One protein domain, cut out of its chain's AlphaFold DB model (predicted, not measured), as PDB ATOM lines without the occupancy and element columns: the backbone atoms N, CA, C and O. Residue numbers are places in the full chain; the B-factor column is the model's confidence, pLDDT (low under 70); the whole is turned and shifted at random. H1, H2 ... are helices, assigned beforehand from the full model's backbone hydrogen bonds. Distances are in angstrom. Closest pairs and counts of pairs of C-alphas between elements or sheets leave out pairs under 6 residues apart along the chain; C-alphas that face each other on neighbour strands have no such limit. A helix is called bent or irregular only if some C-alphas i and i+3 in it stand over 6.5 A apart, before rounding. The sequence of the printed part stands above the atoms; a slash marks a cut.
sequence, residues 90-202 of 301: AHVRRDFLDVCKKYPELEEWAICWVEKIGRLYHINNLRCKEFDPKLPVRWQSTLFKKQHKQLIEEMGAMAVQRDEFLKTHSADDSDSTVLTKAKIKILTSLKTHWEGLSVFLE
ATOM      1  N   ALA A  90     -10.975  47.328  -6.558       97.12
ATOM      2  CA  ALA A  90     -10.189  48.324  -7.286       97.12
ATOM      3  C   ALA A  90      -8.678  48.031  -7.208       97.12
ATOM      4  O   ALA A  90      -7.956  48.256  -8.183       97.12
ATOM      5  N   HIS A  91      -8.203  47.454  -6.097       96.75
ATOM      6  CA  HIS A  91      -6.817  47.004  -5.961       96.75
ATOM      7  C   HIS A  91      -6.529  45.755  -6.800       96.75
ATOM      8  O   HIS A  91      -5.463  45.667  -7.400       96.75
ATOM      9  N   VAL A  92      -7.478  44.820  -6.904       98.00
ATOM     10  CA  VAL A  92      -7.352  43.658  -7.803       98.00
ATOM     11  C   VAL A  92      -7.267  44.121  -9.257       98.00
ATOM     12  O   VAL A  92      -6.373  43.706  -9.986       98.00
ATOM     13  N   ARG A  93      -8.148  45.038  -9.672       98.25
ATOM     14  CA  ARG A  93      -8.121  45.635 -11.013       98.25
ATOM     15  C   ARG A  93      -6.787  46.332 -11.296       98.25
ATOM     16  O   ARG A  93      -6.272  46.231 -12.407       98.25
ATOM     17  N   ARG A  94      -6.225  47.027 -10.299       97.56
ATOM     18  CA  ARG A  94      -4.922  47.698 -10.402       97.56
ATOM     19  C   ARG A  94      -3.781  46.706 -10.642       97.56
ATOM     20  O   ARG A  94      -2.963  46.990 -11.505       97.56
ATOM     21  N   ASP A  95      -3.773  45.540  -9.987       97.75
ATOM     22  CA  ASP A  95      -2.744  44.509 -10.215       97.75
ATOM     23  C   ASP A  95      -2.656  44.097 -11.696       97.75
ATOM     24  O   ASP A  95      -1.559  44.000 -12.249       97.75
ATOM     25  N   PHE A  96      -3.804  43.877 -12.350       98.25
ATOM     26  CA  PHE A  96      -3.848  43.518 -13.772       98.25
ATOM     27  C   PHE A  96      -3.357  44.665 -14.664       98.25
ATOM     28  O   PHE A  96      -2.539  44.444 -15.557       98.25
ATOM     29  N   LEU A  97      -3.787  45.901 -14.391       97.75
ATOM     30  CA  LEU A  97      -3.325  47.081 -15.130       97.75
ATOM     31  C   LEU A  97      -1.820  47.327 -14.972       97.75
ATOM     32  O   LEU A  97      -1.150  47.698 -15.933       97.75
ATOM     33  N   ASP A  98      -1.276  47.127 -13.775       97.50
ATOM     34  CA  ASP A  98       0.147  47.328 -13.510       97.50
ATOM     35  C   ASP A  98       1.004  46.260 -14.198       97.50
ATOM     36  O   ASP A  98       2.103  46.565 -14.663       97.50
ATOM     37  N   VAL A  99       0.496  45.030 -14.343       95.88
ATOM     38  CA  VAL A  99       1.170  44.003 -15.148       95.88
ATOM     39  C   VAL A  99       1.125  44.310 -16.638       95.88
ATOM     40  O   VAL A  99       2.159  44.158 -17.275       95.88
ATOM     41  N   CYS A 100       0.009  44.809 -17.173       92.50
ATOM     42  CA  CYS A 100      -0.060  45.283 -18.561       92.50
ATOM     43  C   CYS A 100       0.992  46.370 -18.844       92.50
ATOM     44  O   CYS A 100       1.733  46.275 -19.816       92.50
ATOM     45  N   LYS A 101       1.147  47.354 -17.946       94.06
ATOM     46  CA  LYS A 101       2.173  48.406 -18.086       94.06
ATOM     47  C   LYS A 101       3.601  47.869 -18.031       94.06
ATOM     48  O   LYS A 101       4.498  48.448 -18.633       94.06
ATOM     49  N   LYS A 102       3.829  46.826 -17.230       96.56
ATOM     50  CA  LYS A 102       5.161  46.254 -17.013       96.56
ATOM     51  C   LYS A 102       5.560  45.263 -18.109       96.56
ATOM     52  O   LYS A 102       6.742  45.169 -18.419       96.56
ATOM     53  N   TYR A 103       4.593  44.525 -18.644       96.44
ATOM     54  CA  TYR A 103       4.769  43.473 -19.637       96.44
ATOM     55  C   TYR A 103       3.726  43.666 -20.750       96.44
ATOM     56  O   TYR A 103       2.613  43.145 -20.625       96.44
ATOM     57  N   PRO A 104       4.049  44.427 -21.812       95.31
ATOM     58  CA  PRO A 104       3.131  44.676 -22.926       95.31
ATOM     59  C   PRO A 104       2.578  43.395 -23.571       95.31
ATOM     60  O   PRO A 104       1.428  43.351 -23.987       95.31
ATOM     61  N   GLU A 105       3.343  42.301 -23.561       97.31
ATOM     62  CA  GLU A 105       2.933  40.976 -24.051       97.31
ATOM     63  C   GLU A 105       1.765  40.369 -23.256       97.31
ATOM     64  O   GLU A 105       1.144  39.396 -23.681       97.31
ATOM     65  N   LEU A 106       1.472  40.917 -22.073       97.31
ATOM     66  CA  LEU A 106       0.354  40.517 -21.226       97.31
ATOM     67  C   LEU A 106      -0.854  41.445 -21.340       97.31
ATOM     68  O   LEU A 106      -1.817  41.222 -20.609       97.31
ATOM     69  N   GLU A 107      -0.831  42.451 -22.219       96.50
ATOM     70  CA  GLU A 107      -1.912  43.431 -22.359       96.50
ATOM     71  C   GLU A 107      -3.265  42.766 -22.623       96.50
ATOM     72  O   GLU A 107      -4.169  42.911 -21.804       96.50
ATOM     73  N   GLU A 108      -3.390  41.966 -23.684       97.56
ATOM     74  CA  GLU A 108      -4.654  41.304 -24.040       97.56
ATOM     75  C   GLU A 108      -5.195  40.450 -22.881       97.56
ATOM     76  O   GLU A 108      -6.360  40.552 -22.487       97.56
ATOM     77  N   TRP A 109      -4.316  39.659 -22.257       97.81
ATOM     78  CA  TRP A 109      -4.669  38.835 -21.103       97.81
ATOM     79  C   TRP A 109      -5.129  39.684 -19.911       97.81
ATOM     80  O   TRP A 109      -6.153  39.383 -19.297       97.81
ATOM     81  N   ALA A 110      -4.391  40.738 -19.564       98.12
ATOM     82  CA  ALA A 110      -4.690  41.588 -18.421       98.12
ATOM     83  C   ALA A 110      -5.975  42.398 -18.631       98.12
ATOM     84  O   ALA A 110      -6.792  42.489 -17.713       98.12
ATOM     85  N   ILE A 111      -6.182  42.948 -19.830       98.19
ATOM     86  CA  ILE A 111      -7.390  43.695 -20.185       98.19
ATOM     87  C   ILE A 111      -8.620  42.786 -20.138       98.19
ATOM     88  O   ILE A 111      -9.618  43.183 -19.541       98.19
ATOM     89  N   CYS A 112      -8.525  41.535 -20.600       98.31
ATOM     90  CA  CYS A 112      -9.608  40.558 -20.452       98.31
ATOM     91  C   CYS A 112     -10.048  40.385 -18.979       98.31
ATOM     92  O   CYS A 112     -11.241  40.345 -18.670       98.31
ATOM     93  N   TRP A 113      -9.106  40.338 -18.028       98.56
ATOM     94  CA  TRP A 113      -9.435  40.307 -16.593       98.56
ATOM     95  C   TRP A 113     -10.020  41.627 -16.080       98.56
ATOM     96  O   TRP A 113     -10.956  41.614 -15.279       98.56
ATOM     97  N   VAL A 114      -9.506  42.769 -16.544       98.56
ATOM     98  CA  VAL A 114     -10.035  44.098 -16.200       98.56
ATOM     99  C   VAL A 114     -11.488  44.252 -16.656       98.56
ATOM    100  O   VAL A 114     -12.304  44.785 -15.902       98.56
ATOM    101  N   GLU A 115     -11.827  43.761 -17.845       98.56
ATOM    102  CA  GLU A 115     -13.187  43.765 -18.388       98.56
ATOM    103  C   GLU A 115     -14.124  42.864 -17.586       98.56
ATOM    104  O   GLU A 115     -15.228  43.290 -17.241       98.56
ATOM    105  N   LYS A 116     -13.674  41.662 -17.193       98.69
ATOM    106  CA  LYS A 116     -14.435  40.779 -16.290       98.69
ATOM    107  C   LYS A 116     -14.754  41.478 -14.969       98.69
ATOM    108  O   LYS A 116     -15.905  41.489 -14.544       98.69
ATOM    109  N   ILE A 117     -13.768  42.140 -14.357       98.62
ATOM    110  CA  ILE A 117     -13.982  42.934 -13.137       98.62
ATOM    111  C   ILE A 117     -14.969  44.081 -13.405       98.62
ATOM    112  O   ILE A 117     -15.883  44.301 -12.613       98.62
ATOM    113  N   GLY A 118     -14.833  44.790 -14.529       98.62
ATOM    114  CA  GLY A 118     -15.770  45.840 -14.939       98.62
ATOM    115  C   GLY A 118     -17.209  45.334 -15.076       98.62
ATOM    116  O   GLY A 118     -18.146  46.000 -14.631       98.62
ATOM    117  N   ARG A 119     -17.387  44.122 -15.608       98.56
ATOM    118  CA  ARG A 119     -18.686  43.450 -15.696       98.56
ATOM    119  C   ARG A 119     -19.260  43.120 -14.317       98.56
ATOM    120  O   ARG A 119     -20.447  43.362 -14.108       98.56
ATOM    121  N   LEU A 120     -18.439  42.658 -13.367       98.62
ATOM    122  CA  LEU A 120     -18.877  42.460 -11.977       98.62
ATOM    123  C   LEU A 120     -19.395  43.767 -11.360       98.62
ATOM    124  O   LEU A 120     -20.490  43.782 -10.805       98.62
ATOM    125  N   TYR A 121     -18.657  44.873 -11.515       98.56
ATOM    126  CA  TYR A 121     -19.106  46.194 -11.057       98.56
ATOM    127  C   TYR A 121     -20.429  46.606 -11.701       98.56
ATOM    128  O   TYR A 121     -21.324  47.087 -11.013       98.56
ATOM    129  N   HIS A 122     -20.570  46.415 -13.014       98.50
ATOM    130  CA  HIS A 122     -21.797  46.753 -13.726       98.50
ATOM    131  C   HIS A 122     -23.006  45.985 -13.172       98.50
ATOM    132  O   HIS A 122     -24.003  46.603 -12.797       98.50
ATOM    133  N   ILE A 123     -22.900  44.657 -13.061       98.44
ATOM    134  CA  ILE A 123     -23.979  43.809 -12.539       98.44
ATOM    135  C   ILE A 123     -24.261  44.149 -11.072       98.44
ATOM    136  O   ILE A 123     -25.424  44.277 -10.690       98.44
ATOM    137  N   ASN A 124     -23.226  44.363 -10.253       98.19
ATOM    138  CA  ASN A 124     -23.408  44.740  -8.856       98.19
ATOM    139  C   ASN A 124     -24.099  46.102  -8.706       98.19
ATOM    140  O   ASN A 124     -24.982  46.239  -7.872       98.19
ATOM    141  N   ASN A 125     -23.774  47.088  -9.542       97.69
ATOM    142  CA  ASN A 125     -24.455  48.383  -9.528       97.69
ATOM    143  C   ASN A 125     -25.943  48.246  -9.872       97.69
ATOM    144  O   ASN A 125     -26.774  48.920  -9.270       97.69
ATOM    145  N   LEU A 126     -26.297  47.367 -10.817       97.94
ATOM    146  CA  LEU A 126     -27.698  47.040 -11.098       97.94
ATOM    147  C   LEU A 126     -28.352  46.319  -9.913       97.94
ATOM    148  O   LEU A 126     -29.479  46.643  -9.561       97.94
ATOM    149  N   ARG A 127     -27.642  45.388  -9.269       97.56
ATOM    150  CA  ARG A 127     -28.106  44.672  -8.073       97.56
ATOM    151  C   ARG A 127     -28.390  45.628  -6.909       97.56
ATOM    152  O   ARG A 127     -29.448  45.536  -6.304       97.56
ATOM    153  N   CYS A 128     -27.483  46.561  -6.621       95.88
ATOM    154  CA  CYS A 128     -27.615  47.517  -5.519       95.88
ATOM    155  C   CYS A 128     -28.737  48.542  -5.739       95.88
ATOM    156  O   CYS A 128     -29.319  48.997  -4.763       95.88
ATOM    157  N   LYS A 129     -29.083  48.888  -6.989       96.56
ATOM    158  CA  LYS A 129     -30.254  49.744  -7.277       96.56
ATOM    159  C   LYS A 129     -31.574  49.120  -6.822       96.56
ATOM    160  O   LYS A 129     -32.505  49.845  -6.504       96.56
ATOM    161  N   GLU A 130     -31.631  47.794  -6.793       96.81
ATOM    162  CA  GLU A 130     -32.813  47.009  -6.429       96.81
ATOM    163  C   GLU A 130     -32.774  46.508  -4.981       96.81
ATOM    164  O   GLU A 130     -33.643  45.740  -4.572       96.81
ATOM    165  N   PHE A 131     -31.730  46.862  -4.230       96.88
ATOM    166  CA  PHE A 131     -31.522  46.379  -2.875       96.88
ATOM    167  C   PHE A 131     -32.360  47.180  -1.879       96.88
ATOM    168  O   PHE A 131     -32.164  48.384  -1.722       96.88
ATOM    169  N   ASP A 132     -33.257  46.496  -1.168       95.88
ATOM    170  CA  ASP A 132     -33.940  47.051  -0.002       95.88
ATOM    171  C   ASP A 132     -33.196  46.640   1.283       95.88
ATOM    172  O   ASP A 132     -33.239  45.462   1.651       95.88
ATOM    173  N   PRO A 133     -32.547  47.565   2.013       92.69
ATOM    174  CA  PRO A 133     -31.789  47.229   3.219       92.69
ATOM    175  C   PRO A 133     -32.650  46.652   4.355       92.69
ATOM    176  O   PRO A 133     -32.113  46.057   5.284       92.69
ATOM    177  N   LYS A 134     -33.983  46.789   4.298       94.00
ATOM    178  CA  LYS A 134     -34.903  46.241   5.310       94.00
ATOM    179  C   LYS A 134     -35.211  44.760   5.096       94.00
ATOM    180  O   LYS A 134     -35.805  44.129   5.971       94.00
ATOM    181  N   LEU A 135     -34.849  44.200   3.940       92.50
ATOM    182  CA  LEU A 135     -35.182  42.833   3.562       92.50
ATOM    183  C   LEU A 135     -33.926  41.944   3.508       92.50
ATOM    184  O   LEU A 135     -32.929  42.298   2.878       92.50
ATOM    185  N   PRO A 136     -33.965  40.724   4.071       90.12
ATOM    186  CA  PRO A 136     -32.941  39.716   3.815       90.12
ATOM    187  C   PRO A 136     -32.813  39.405   2.317       90.12
ATOM    188  O   PRO A 136     -33.812  39.407   1.595       90.12
ATOM    189  N   VAL A 137     -31.616  39.011   1.865       87.56
ATOM    190  CA  VAL A 137     -31.298  38.655   0.460       87.56
ATOM    191  C   VAL A 137     -32.354  37.737  -0.183       87.56
ATOM    192  O   VAL A 137     -32.786  37.958  -1.314       87.56
ATOM    193  N   ARG A 138     -32.846  36.733   0.556       90.62
ATOM    194  CA  ARG A 138     -33.872  35.779   0.084       90.62
ATOM    195  C   ARG A 138     -35.242  36.404  -0.215       90.62
ATOM    196  O   ARG A 138     -36.029  35.818  -0.960       90.62
ATOM    197  N   TRP A 139     -35.546  37.564   0.359       93.88
ATOM    198  CA  TRP A 139     -36.825  38.272   0.222       93.88
ATOM    199  C   TRP A 139     -36.735  39.508  -0.671       93.88
ATOM    200  O   TRP A 139     -37.743  40.166  -0.892       93.88
ATOM    201  N   GLN A 140     -35.561  39.772  -1.242       96.19
ATOM    202  CA  GLN A 140     -35.373  40.832  -2.225       96.19
ATOM    203  C   GLN A 140     -36.208  40.605  -3.493       96.19
ATOM    204  O   GLN A 140     -36.682  39.490  -3.773       96.19
ATOM    205  N   SER A 141     -36.346  41.678  -4.275       97.06
ATOM    206  CA  SER A 141     -37.115  41.699  -5.520       97.06
ATOM    207  C   SER A 141     -36.636  40.648  -6.530       97.06
ATOM    208  O   SER A 141     -35.496  40.167  -6.506       97.06
ATOM    209  N   THR A 142     -37.507  40.284  -7.473       97.38
ATOM    210  CA  THR A 142     -37.150  39.370  -8.571       97.38
ATOM    211  C   THR A 142     -35.987  39.916  -9.402       97.38
ATOM    212  O   THR A 142     -35.119  39.148  -9.823       97.38
ATOM    213  N   LEU A 143     -35.932  41.238  -9.608       97.31
ATOM    214  CA  LEU A 143     -34.856  41.875 -10.361       97.31
ATOM    215  C   LEU A 143     -33.529  41.824  -9.593       97.31
ATOM    216  O   LEU A 143     -32.521  41.428 -10.180       97.31
ATOM    217  N   PHE A 144     -33.538  42.090  -8.282       97.81
ATOM    218  CA  PHE A 144     -32.367  41.886  -7.426       97.81
ATOM    219  C   PHE A 144     -31.856  40.446  -7.536       97.81
ATOM    220  O   PHE A 144     -30.677  40.225  -7.803       97.81
ATOM    221  N   LYS A 145     -32.742  39.451  -7.382       97.06
ATOM    222  CA  LYS A 145     -32.380  38.023  -7.432       97.06
ATOM    223  C   LYS A 145     -31.784  37.623  -8.778       97.06
ATOM    224  O   LYS A 145     -30.824  36.856  -8.807       97.06
ATOM    225  N   LYS A 146     -32.313  38.166  -9.880       97.94
ATOM    226  CA  LYS A 146     -31.756  37.968 -11.223       97.94
ATOM    227  C   LYS A 146     -30.312  38.471 -11.299       97.94
ATOM    228  O   LYS A 146     -29.440  37.708 -11.708       97.94
ATOM    229  N   GLN A 147     -30.053  39.705 -10.860       98.25
ATOM    230  CA  GLN A 147     -28.697  40.270 -10.887       98.25
ATOM    231  C   GLN A 147     -27.753  39.575  -9.907       98.25
ATOM    232  O   GLN A 147     -26.597  39.331 -10.228       98.25
ATOM    233  N   HIS A 148     -28.251  39.199  -8.730       97.69
ATOM    234  CA  HIS A 148     -27.501  38.439  -7.739       97.69
ATOM    235  C   HIS A 148     -27.057  37.075  -8.288       97.69
ATOM    236  O   HIS A 148     -25.887  36.723  -8.167       97.69
ATOM    237  N   LYS A 149     -27.955  36.337  -8.952       97.75
ATOM    238  CA  LYS A 149     -27.621  35.064  -9.606       97.75
ATOM    239  C   LYS A 149     -26.577  35.254 -10.708       97.75
ATOM    240  O   LYS A 149     -25.577  34.546 -10.713       97.75
ATOM    241  N   GLN A 150     -26.778  36.233 -11.590       98.19
ATOM    242  CA  GLN A 150     -25.832  36.522 -12.671       98.19
ATOM    243  C   GLN A 150     -24.439  36.868 -12.123       98.19
ATOM    244  O   GLN A 150     -23.426  36.424 -12.650       98.19
ATOM    245  N   LEU A 151     -24.376  37.632 -11.034       97.62
ATOM    246  CA  LEU A 151     -23.123  38.000 -10.386       97.62
ATOM    247  C   LEU A 151     -22.381  36.781  -9.812       97.62
ATOM    248  O   LEU A 151     -21.168  36.678  -9.987       97.62
ATOM    249  N   ILE A 152     -23.101  35.845  -9.179       98.00
ATOM    250  CA  ILE A 152     -22.536  34.568  -8.706       98.00
ATOM    251  C   ILE A 152     -21.969  33.762  -9.878       98.00
ATOM    252  O   ILE A 152     -20.864  33.233  -9.772       98.00
ATOM    253  N   GLU A 153     -22.692  33.684 -10.997       98.38
ATOM    254  CA  GLU A 153     -22.256  32.955 -12.194       98.38
ATOM    255  C   GLU A 153     -20.972  33.552 -12.795       98.38
ATOM    256  O   GLU A 153     -20.018  32.817 -13.051       98.38
ATOM    257  N   GLU A 154     -20.894  34.880 -12.953       98.38
ATOM    258  CA  GLU A 154     -19.690  35.554 -13.468       98.38
ATOM    259  C   GLU A 154     -18.485  35.382 -12.532       98.38
ATOM    260  O   GLU A 154     -17.377  35.079 -12.986       98.38
ATOM    261  N   MET A 155     -18.689  35.529 -11.218       98.38
ATOM    262  CA  MET A 155     -17.631  35.285 -10.234       98.38
ATOM    263  C   MET A 155     -17.182  33.819 -10.251       98.38
ATOM    264  O   MET A 155     -15.981  33.547 -10.221       98.38
ATOM    265  N   GLY A 156     -18.118  32.874 -10.356       98.38
ATOM    266  CA  GLY A 156     -17.826  31.448 -10.478       98.38
ATOM    267  C   GLY A 156     -16.983  31.131 -11.714       98.38
ATOM    268  O   GLY A 156     -15.954  30.467 -11.600       98.38
ATOM    269  N   ALA A 157     -17.346  31.680 -12.876       98.44
ATOM    270  CA  ALA A 157     -16.580  31.514 -14.111       98.44
ATOM    271  C   ALA A 157     -15.147  32.069 -13.989       98.44
ATOM    272  O   ALA A 157     -14.190  31.431 -14.430       98.44
ATOM    273  N   MET A 158     -14.974  33.227 -13.338       98.50
ATOM    274  CA  MET A 158     -13.646  33.780 -13.043       98.50
ATOM    275  C   MET A 158     -12.826  32.874 -12.115       98.50
ATOM    276  O   MET A 158     -11.625  32.709 -12.331       98.50
ATOM    277  N   ALA A 159     -13.451  32.287 -11.090       98.44
ATOM    278  CA  ALA A 159     -12.783  31.367 -10.174       98.44
ATOM    279  C   ALA A 159     -12.305  30.098 -10.891       98.44
ATOM    280  O   ALA A 159     -11.144  29.724 -10.727       98.44
ATOM    281  N   VAL A 160     -13.152  29.500 -11.738       98.50
ATOM    282  CA  VAL A 160     -12.799  28.330 -12.562       98.50
ATOM    283  C   VAL A 160     -11.613  28.650 -13.470       98.50
ATOM    284  O   VAL A 160     -10.588  27.977 -13.386       98.50
ATOM    285  N   GLN A 161     -11.690  29.740 -14.245       98.25
ATOM    286  CA  GLN A 161     -10.610  30.159 -15.146       98.25
ATOM    287  C   GLN A 161      -9.277  30.370 -14.402       98.25
ATOM    288  O   GLN A 161      -8.211  29.967 -14.871       98.25
ATOM    289  N   ARG A 162      -9.322  31.016 -13.229       98.06
ATOM    290  CA  ARG A 162      -8.151  31.222 -12.364       98.06
ATOM    291  C   ARG A 162      -7.571  29.891 -11.888       98.06
ATOM    292  O   ARG A 162      -6.356  29.712 -11.922       98.06
ATOM    293  N   ASP A 163      -8.418  28.996 -11.387       98.12
ATOM    294  CA  ASP A 163      -7.989  27.748 -10.758       98.12
ATOM    295  C   ASP A 163      -7.446  26.738 -11.773       98.12
ATOM    296  O   ASP A 163      -6.450  26.078 -11.484       98.12
ATOM    297  N   GLU A 164      -8.014  26.675 -12.977       97.69
ATOM    298  CA  GLU A 164      -7.478  25.884 -14.091       97.69
ATOM    299  C   GLU A 164      -6.078  26.353 -14.502       97.69
ATOM    300  O   GLU A 164      -5.166  25.535 -14.665       97.69
ATOM    301  N   PHE A 165      -5.868  27.670 -14.599       96.88
ATOM    302  CA  PHE A 165      -4.552  28.228 -14.905       96.88
ATOM    303  C   PHE A 165      -3.524  27.878 -13.820       96.88
ATOM    304  O   PHE A 165      -2.432  27.406 -14.131       96.88
ATOM    305  N   LEU A 166      -3.874  28.062 -12.542       96.62
ATOM    306  CA  LEU A 166      -2.979  27.764 -11.416       96.62
ATOM    307  C   LEU A 166      -2.722  26.263 -11.222       96.62
ATOM    308  O   LEU A 166      -1.720  25.897 -10.619       96.62
ATOM    309  N   LYS A 167      -3.610  25.391 -11.712       95.19
ATOM    310  CA  LYS A 167      -3.403  23.937 -11.702       95.19
ATOM    311  C   LYS A 167      -2.428  23.486 -12.790       95.19
ATOM    312  O   LYS A 167      -1.724  22.500 -12.604       95.19
ATOM    313  N   THR A 168      -2.415  24.180 -13.925       92.56
ATOM    314  CA  THR A 168      -1.623  23.813 -15.111       92.56
ATOM    315  C   THR A 168      -0.249  24.482 -15.157       92.56
ATOM    316  O   THR A 168       0.587  24.062 -15.948       92.56
ATOM    317  N   HIS A 169       0.004  25.488 -14.314       91.44
ATOM    318  CA  HIS A 169       1.255  26.246 -14.302       91.44
ATOM    319  C   HIS A 169       1.810  26.373 -12.879       91.44
ATOM    320  O   HIS A 169       1.119  26.863 -11.984       91.44
ATOM    321  N   SER A 170       3.079  26.000 -12.686       87.56
ATOM    322  CA  SER A 170       3.796  26.154 -11.412       87.56
ATOM    323  C   SER A 170       4.859  27.248 -11.497       87.56
ATOM    324  O   SER A 170       5.555  27.379 -12.503       87.56
ATOM    325  N   ALA A 171       5.008  28.038 -10.429       80.44
ATOM    326  CA  ALA A 171       6.044  29.070 -10.353       80.44
ATOM    327  C   ALA A 171       7.455  28.476 -10.200       80.44
ATOM    328  O   ALA A 171       8.420  29.124 -10.608       80.44
ATOM    329  N   ASP A 172       7.543  27.266  -9.646       83.31
ATOM    330  CA  ASP A 172       8.795  26.554  -9.365       83.31
ATOM    331  C   ASP A 172       9.271  25.704 -10.550       83.31
ATOM    332  O   ASP A 172      10.349  25.117 -10.502       83.31
ATOM    333  N   ASP A 173       8.479  25.652 -11.622       84.31
ATOM    334  CA  ASP A 173       8.874  25.011 -12.869       84.31
ATOM    335  C   ASP A 173      10.078  25.750 -13.484       84.31
ATOM    336  O   ASP A 173      10.075  26.984 -13.610       84.31
ATOM    337  N   SER A 174      11.114  25.001 -13.864       78.12
ATOM    338  CA  SER A 174      12.305  25.547 -14.518       78.12
ATOM    339  C   SER A 174      11.964  26.224 -15.841       78.12
ATOM    340  O   SER A 174      12.597  27.222 -16.192       78.12
ATOM    341  N   ASP A 175      10.915  25.751 -16.517       81.50
ATOM    342  CA  ASP A 175      10.495  26.244 -17.829       81.50
ATOM    343  C   ASP A 175       9.528  27.443 -17.725       81.50
ATOM    344  O   ASP A 175       9.172  28.077 -18.725       81.50
ATOM    345  N   SER A 176       9.125  27.827 -16.505       84.81
ATOM    346  CA  SER A 176       8.216  28.953 -16.288       84.81
ATOM    347  C   SER A 176       8.869  30.295 -16.625       84.81
ATOM    348  O   SER A 176       9.709  30.831 -15.888       84.81
ATOM    349  N   THR A 177       8.390  30.896 -17.715       92.50
ATOM    350  CA  THR A 177       8.802  32.232 -18.165       92.50
ATOM    351  C   THR A 177       8.481  33.324 -17.136       92.50
ATOM    352  O   THR A 177       7.607  33.182 -16.274       92.50
ATOM    353  N   VAL A 178       9.147  34.478 -17.263       93.06
ATOM    354  CA  VAL A 178       8.851  35.678 -16.455       93.06
ATOM    355  C   VAL A 178       7.377  36.087 -16.580       93.06
ATOM    356  O   VAL A 178       6.755  36.463 -15.585       93.06
ATOM    357  N   LEU A 179       6.800  35.959 -17.780       94.62
ATOM    358  CA  LEU A 179       5.397  36.271 -18.052       94.62
ATOM    359  C   LEU A 179       4.454  35.304 -17.322       94.62
ATOM    360  O   LEU A 179       3.503  35.737 -16.671       94.62
ATOM    361  N   THR A 180       4.750  34.001 -17.358       94.88
ATOM    362  CA  THR A 180       3.991  32.974 -16.627       94.88
ATOM    363  C   THR A 180       4.037  33.232 -15.123       94.88
ATOM    364  O   THR A 180       2.993  33.272 -14.470       94.88
ATOM    365  N   LYS A 181       5.221  33.523 -14.571       95.31
ATOM    366  CA  LYS A 181       5.397  33.857 -13.147       95.31
ATOM    367  C   LYS A 181       4.602  35.105 -12.742       95.31
ATOM    368  O   LYS A 181       4.011  35.128 -11.660       95.31
ATOM    369  N   ALA A 182       4.518  36.119 -13.609       96.25
ATOM    370  CA  ALA A 182       3.691  37.305 -13.371       96.25
ATOM    371  C   ALA A 182       2.188  36.965 -13.297       96.25
ATOM    372  O   ALA A 182       1.517  37.398 -12.355       96.25
ATOM    373  N   LYS A 183       1.676  36.137 -14.224       97.19
ATOM    374  CA  LYS A 183       0.285  35.645 -14.193       97.19
ATOM    375  C   LYS A 183      -0.002  34.842 -12.923       97.19
ATOM    376  O   LYS A 183      -0.976  35.134 -12.227       97.19
ATOM    377  N   ILE A 184       0.869  33.885 -12.579       96.88
ATOM    378  CA  ILE A 184       0.734  33.051 -11.372       96.88
ATOM    379  C   ILE A 184       0.665  33.921 -10.116       96.88
ATOM    380  O   ILE A 184      -0.190  33.690  -9.263       96.88
ATOM    381  N   LYS A 185       1.515  34.950 -10.001       96.81
ATOM    382  CA  LYS A 185       1.521  35.848  -8.840       96.81
ATOM    383  C   LYS A 185       0.179  36.564  -8.653       96.81
ATOM    384  O   LYS A 185      -0.351  36.572  -7.540       96.81
ATOM    385  N   ILE A 186      -0.378  37.152  -9.716       97.62
ATOM    386  CA  ILE A 186      -1.665  37.865  -9.631       97.62
ATOM    387  C   ILE A 186      -2.797  36.887  -9.322       97.62
ATOM    388  O   ILE A 186      -3.583  37.133  -8.409       97.62
ATOM    389  N   LEU A 187      -2.875  35.767 -10.042       98.38
ATOM    390  CA  LEU A 187      -3.960  34.799  -9.879       98.38
ATOM    391  C   LEU A 187      -3.910  34.100  -8.516       98.38
ATOM    392  O   LEU A 187      -4.955  33.897  -7.900       98.38
ATOM    393  N   THR A 188      -2.716  33.817  -7.989       98.06
ATOM    394  CA  THR A 188      -2.532  33.327  -6.614       98.06
ATOM    395  C   THR A 188      -3.015  34.359  -5.599       98.06
ATOM    396  O   THR A 188      -3.719  34.006  -4.652       98.06
ATOM    397  N   SER A 189      -2.705  35.645  -5.800       97.88
ATOM    398  CA  SER A 189      -3.242  36.714  -4.954       97.88
ATOM    399  C   SER A 189      -4.772  36.774  -5.039       97.88
ATOM    400  O   SER A 189      -5.435  36.817  -4.005       97.88
ATOM    401  N   LEU A 190      -5.352  36.703  -6.239       98.38
ATOM    402  CA  LEU A 190      -6.804  36.675  -6.435       98.38
ATOM    403  C   LEU A 190      -7.457  35.480  -5.723       98.38
ATOM    404  O   LEU A 190      -8.489  35.645  -5.082       98.38
ATOM    405  N   LYS A 191      -6.844  34.293  -5.797       98.38
ATOM    406  CA  LYS A 191      -7.299  33.080  -5.102       98.38
ATOM    407  C   LYS A 191      -7.247  33.235  -3.586       98.38
ATOM    408  O   LYS A 191      -8.229  32.967  -2.908       98.38
ATOM    409  N   THR A 192      -6.114  33.711  -3.074       97.94
ATOM    410  CA  THR A 192      -5.856  33.860  -1.633       97.94
ATOM    411  C   THR A 192      -6.852  34.800  -0.958       97.94
ATOM    412  O   THR A 192      -7.173  34.622   0.211       97.94
ATOM    413  N   HIS A 193      -7.332  35.813  -1.680       98.06
ATOM    414  CA  HIS A 193      -8.227  36.839  -1.142       98.06
ATOM    415  C   HIS A 193      -9.681  36.664  -1.612       98.06
ATOM    416  O   HIS A 193     -10.491  37.559  -1.400       98.06
ATOM    417  N   TRP A 194     -10.019  35.544  -2.259       98.25
ATOM    418  CA  TRP A 194     -11.313  35.361  -2.919       98.25
ATOM    419  C   TRP A 194     -12.503  35.455  -1.961       98.25
ATOM    420  O   TRP A 194     -13.463  36.151  -2.267       98.25
ATOM    421  N   GLU A 195     -12.405  34.824  -0.789       97.44
ATOM    422  CA  GLU A 195     -13.453  34.844   0.241       97.44
ATOM    423  C   GLU A 195     -13.809  36.283   0.650       97.44
ATOM    424  O   GLU A 195     -14.962  36.701   0.545       97.44
ATOM    425  N   GLY A 196     -12.797  37.095   0.977       97.94
ATOM    426  CA  GLY A 196     -12.993  38.507   1.309       97.94
ATOM    427  C   GLY A 196     -13.443  39.369   0.121       97.94
ATOM    428  O   GLY A 196     -14.149  40.357   0.300       97.94
ATOM    429  N   LEU A 197     -13.079  38.997  -1.111       98.50
ATOM    430  CA  LEU A 197     -13.562  39.656  -2.333       98.50
ATOM    431  C   LEU A 197     -15.030  39.317  -2.641       98.50
ATOM    432  O   LEU A 197     -15.657  40.036  -3.416       98.50
ATOM    433  N   SER A 198     -15.585  38.256  -2.052       97.94
ATOM    434  CA  SER A 198     -16.975  37.824  -2.249       97.94
ATOM    435  C   SER A 198     -17.952  38.265  -1.155       97.94
ATOM    436  O   SER A 198     -19.149  38.065  -1.327       97.94
ATOM    437  N   VAL A 199     -17.491  38.916  -0.078       97.81
ATOM    438  CA  VAL A 199     -18.331  39.324   1.075       97.81
ATOM    439  C   VAL A 199     -19.576  40.110   0.656       97.81
ATOM    440  O   VAL A 199     -20.669  39.866   1.159       97.81
ATOM    441  N   PHE A 200     -19.440  41.004  -0.325       96.69
ATOM    442  CA  PHE A 200     -20.548  41.816  -0.834       96.69
ATOM    443  C   PHE A 200     -21.695  40.995  -1.456       96.69
ATOM    444  O   PHE A 200     -22.798  41.513  -1.652       96.69
ATOM    445  N   LEU A 201     -21.474  39.720  -1.801       95.62
ATOM    446  CA  LEU A 201     -22.538  38.835  -2.273       95.62
ATOM    447  C   LEU A 201     -23.560  38.587  -1.163       95.62
ATOM    448  O   LEU A 201     -24.750  38.791  -1.396       95.62
ATOM    449  N   GLU A 202     -23.086  38.219   0.026       93.56
ATOM    450  CA  GLU A 202     -23.910  37.944   1.210       93.56
ATOM    451  C   GLU A 202     -24.346  39.220   1.936       93.56
ATOM    452  O   GLU A 202     -25.414  39.238   2.546       93.56
TER     453      GLU A 202
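What this domain is: This is residues 90 to 202 of the 301 residues of an uncharacterized protein of delta proteobacterium NaphS2 (UniProt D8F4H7). Two long helices, H2 and H3, run side by side in opposite ways and make the length of a rod-shaped, up-and-down bundle. The shorter H1 folds back along residues 106 to 117 of H2, H4 packs between H1 and residues 159 to 166 of H3, and H5 goes on from H4 along H3 without clearly touching it. The printed part has 113 residues with five named helices, in the order H1 to H5, and no named strand, so its class is all helix. It is loose, with a radius of gyration of the C-alphas of 16.4 A, and spans 54 by 25 by 17 A.

How they stand to each other: Start at H1, residues 90 to 102, and H2, residues 104 to 129: this helical hairpin touches most closely at the C-alphas of Cys 100 and Glu 107, 4.6 A apart, at a shallow tilt of 18 degrees. H3, residues 142 to 168, touches residues 116 to 128 of H2, opposite ways at a shallow tilt of 24 degrees; the closest C-alphas are those of Arg 127 and Phe 144, 5.1 A apart. Look next at H4, residues 178 to 192, which touches residues 159 to 166 of H3 at a steep tilt of 44 degrees, with the C-alphas of Arg 162 and Leu 187 closest at 6.0 A. H4 also touches H1, opposite ways at a shallow tilt of 3 degrees; the closest C-alphas, of Asp 95 and Ile 186, are 6.8 A apart. These four helices form a bundle, up and down, each running against the one before it. H5, residues 194 to 202, is close to H3 but not clearly touching, with the C-alphas of His 148 and Leu 201 closest at 7.4 A. H1 and H3 are apart. Every O i to N i+4 pair is within hydrogen-bond range in H1, H3 and H4; H2 has 20 of 22, and H5 has 2 of 5 beside 4 of 6 O i to N i+3 pairs.

Where its parts are: Find C-alpha 90 at (-10.189, 48.324, -7.286), where H1 begins its 18.3 A. H2 covers 37.2 A with a kink of 30 degrees near residue 111, and is irregular: C-alphas 105 and 108 are 7.6 A apart. From C-alpha 142 at (-37.150, 39.370, -8.571), H3 runs 39.3 A. H4 covers 21.0 A. H5 is irregular, with C-alphas 197 and 200 7.5 A apart, and ends at C-alpha 202 at (-23.910, 37.944, 1.210).

The domain as a whole: The two C-alphas farthest apart, of Lys 134 and Ser 174, are 55.2 A apart. The printed part has no cut, and the link from H2 to H3, residues 130 to 141, is long. Mean pLDDT of the printed part is 96.0, and no printed residue is under 70.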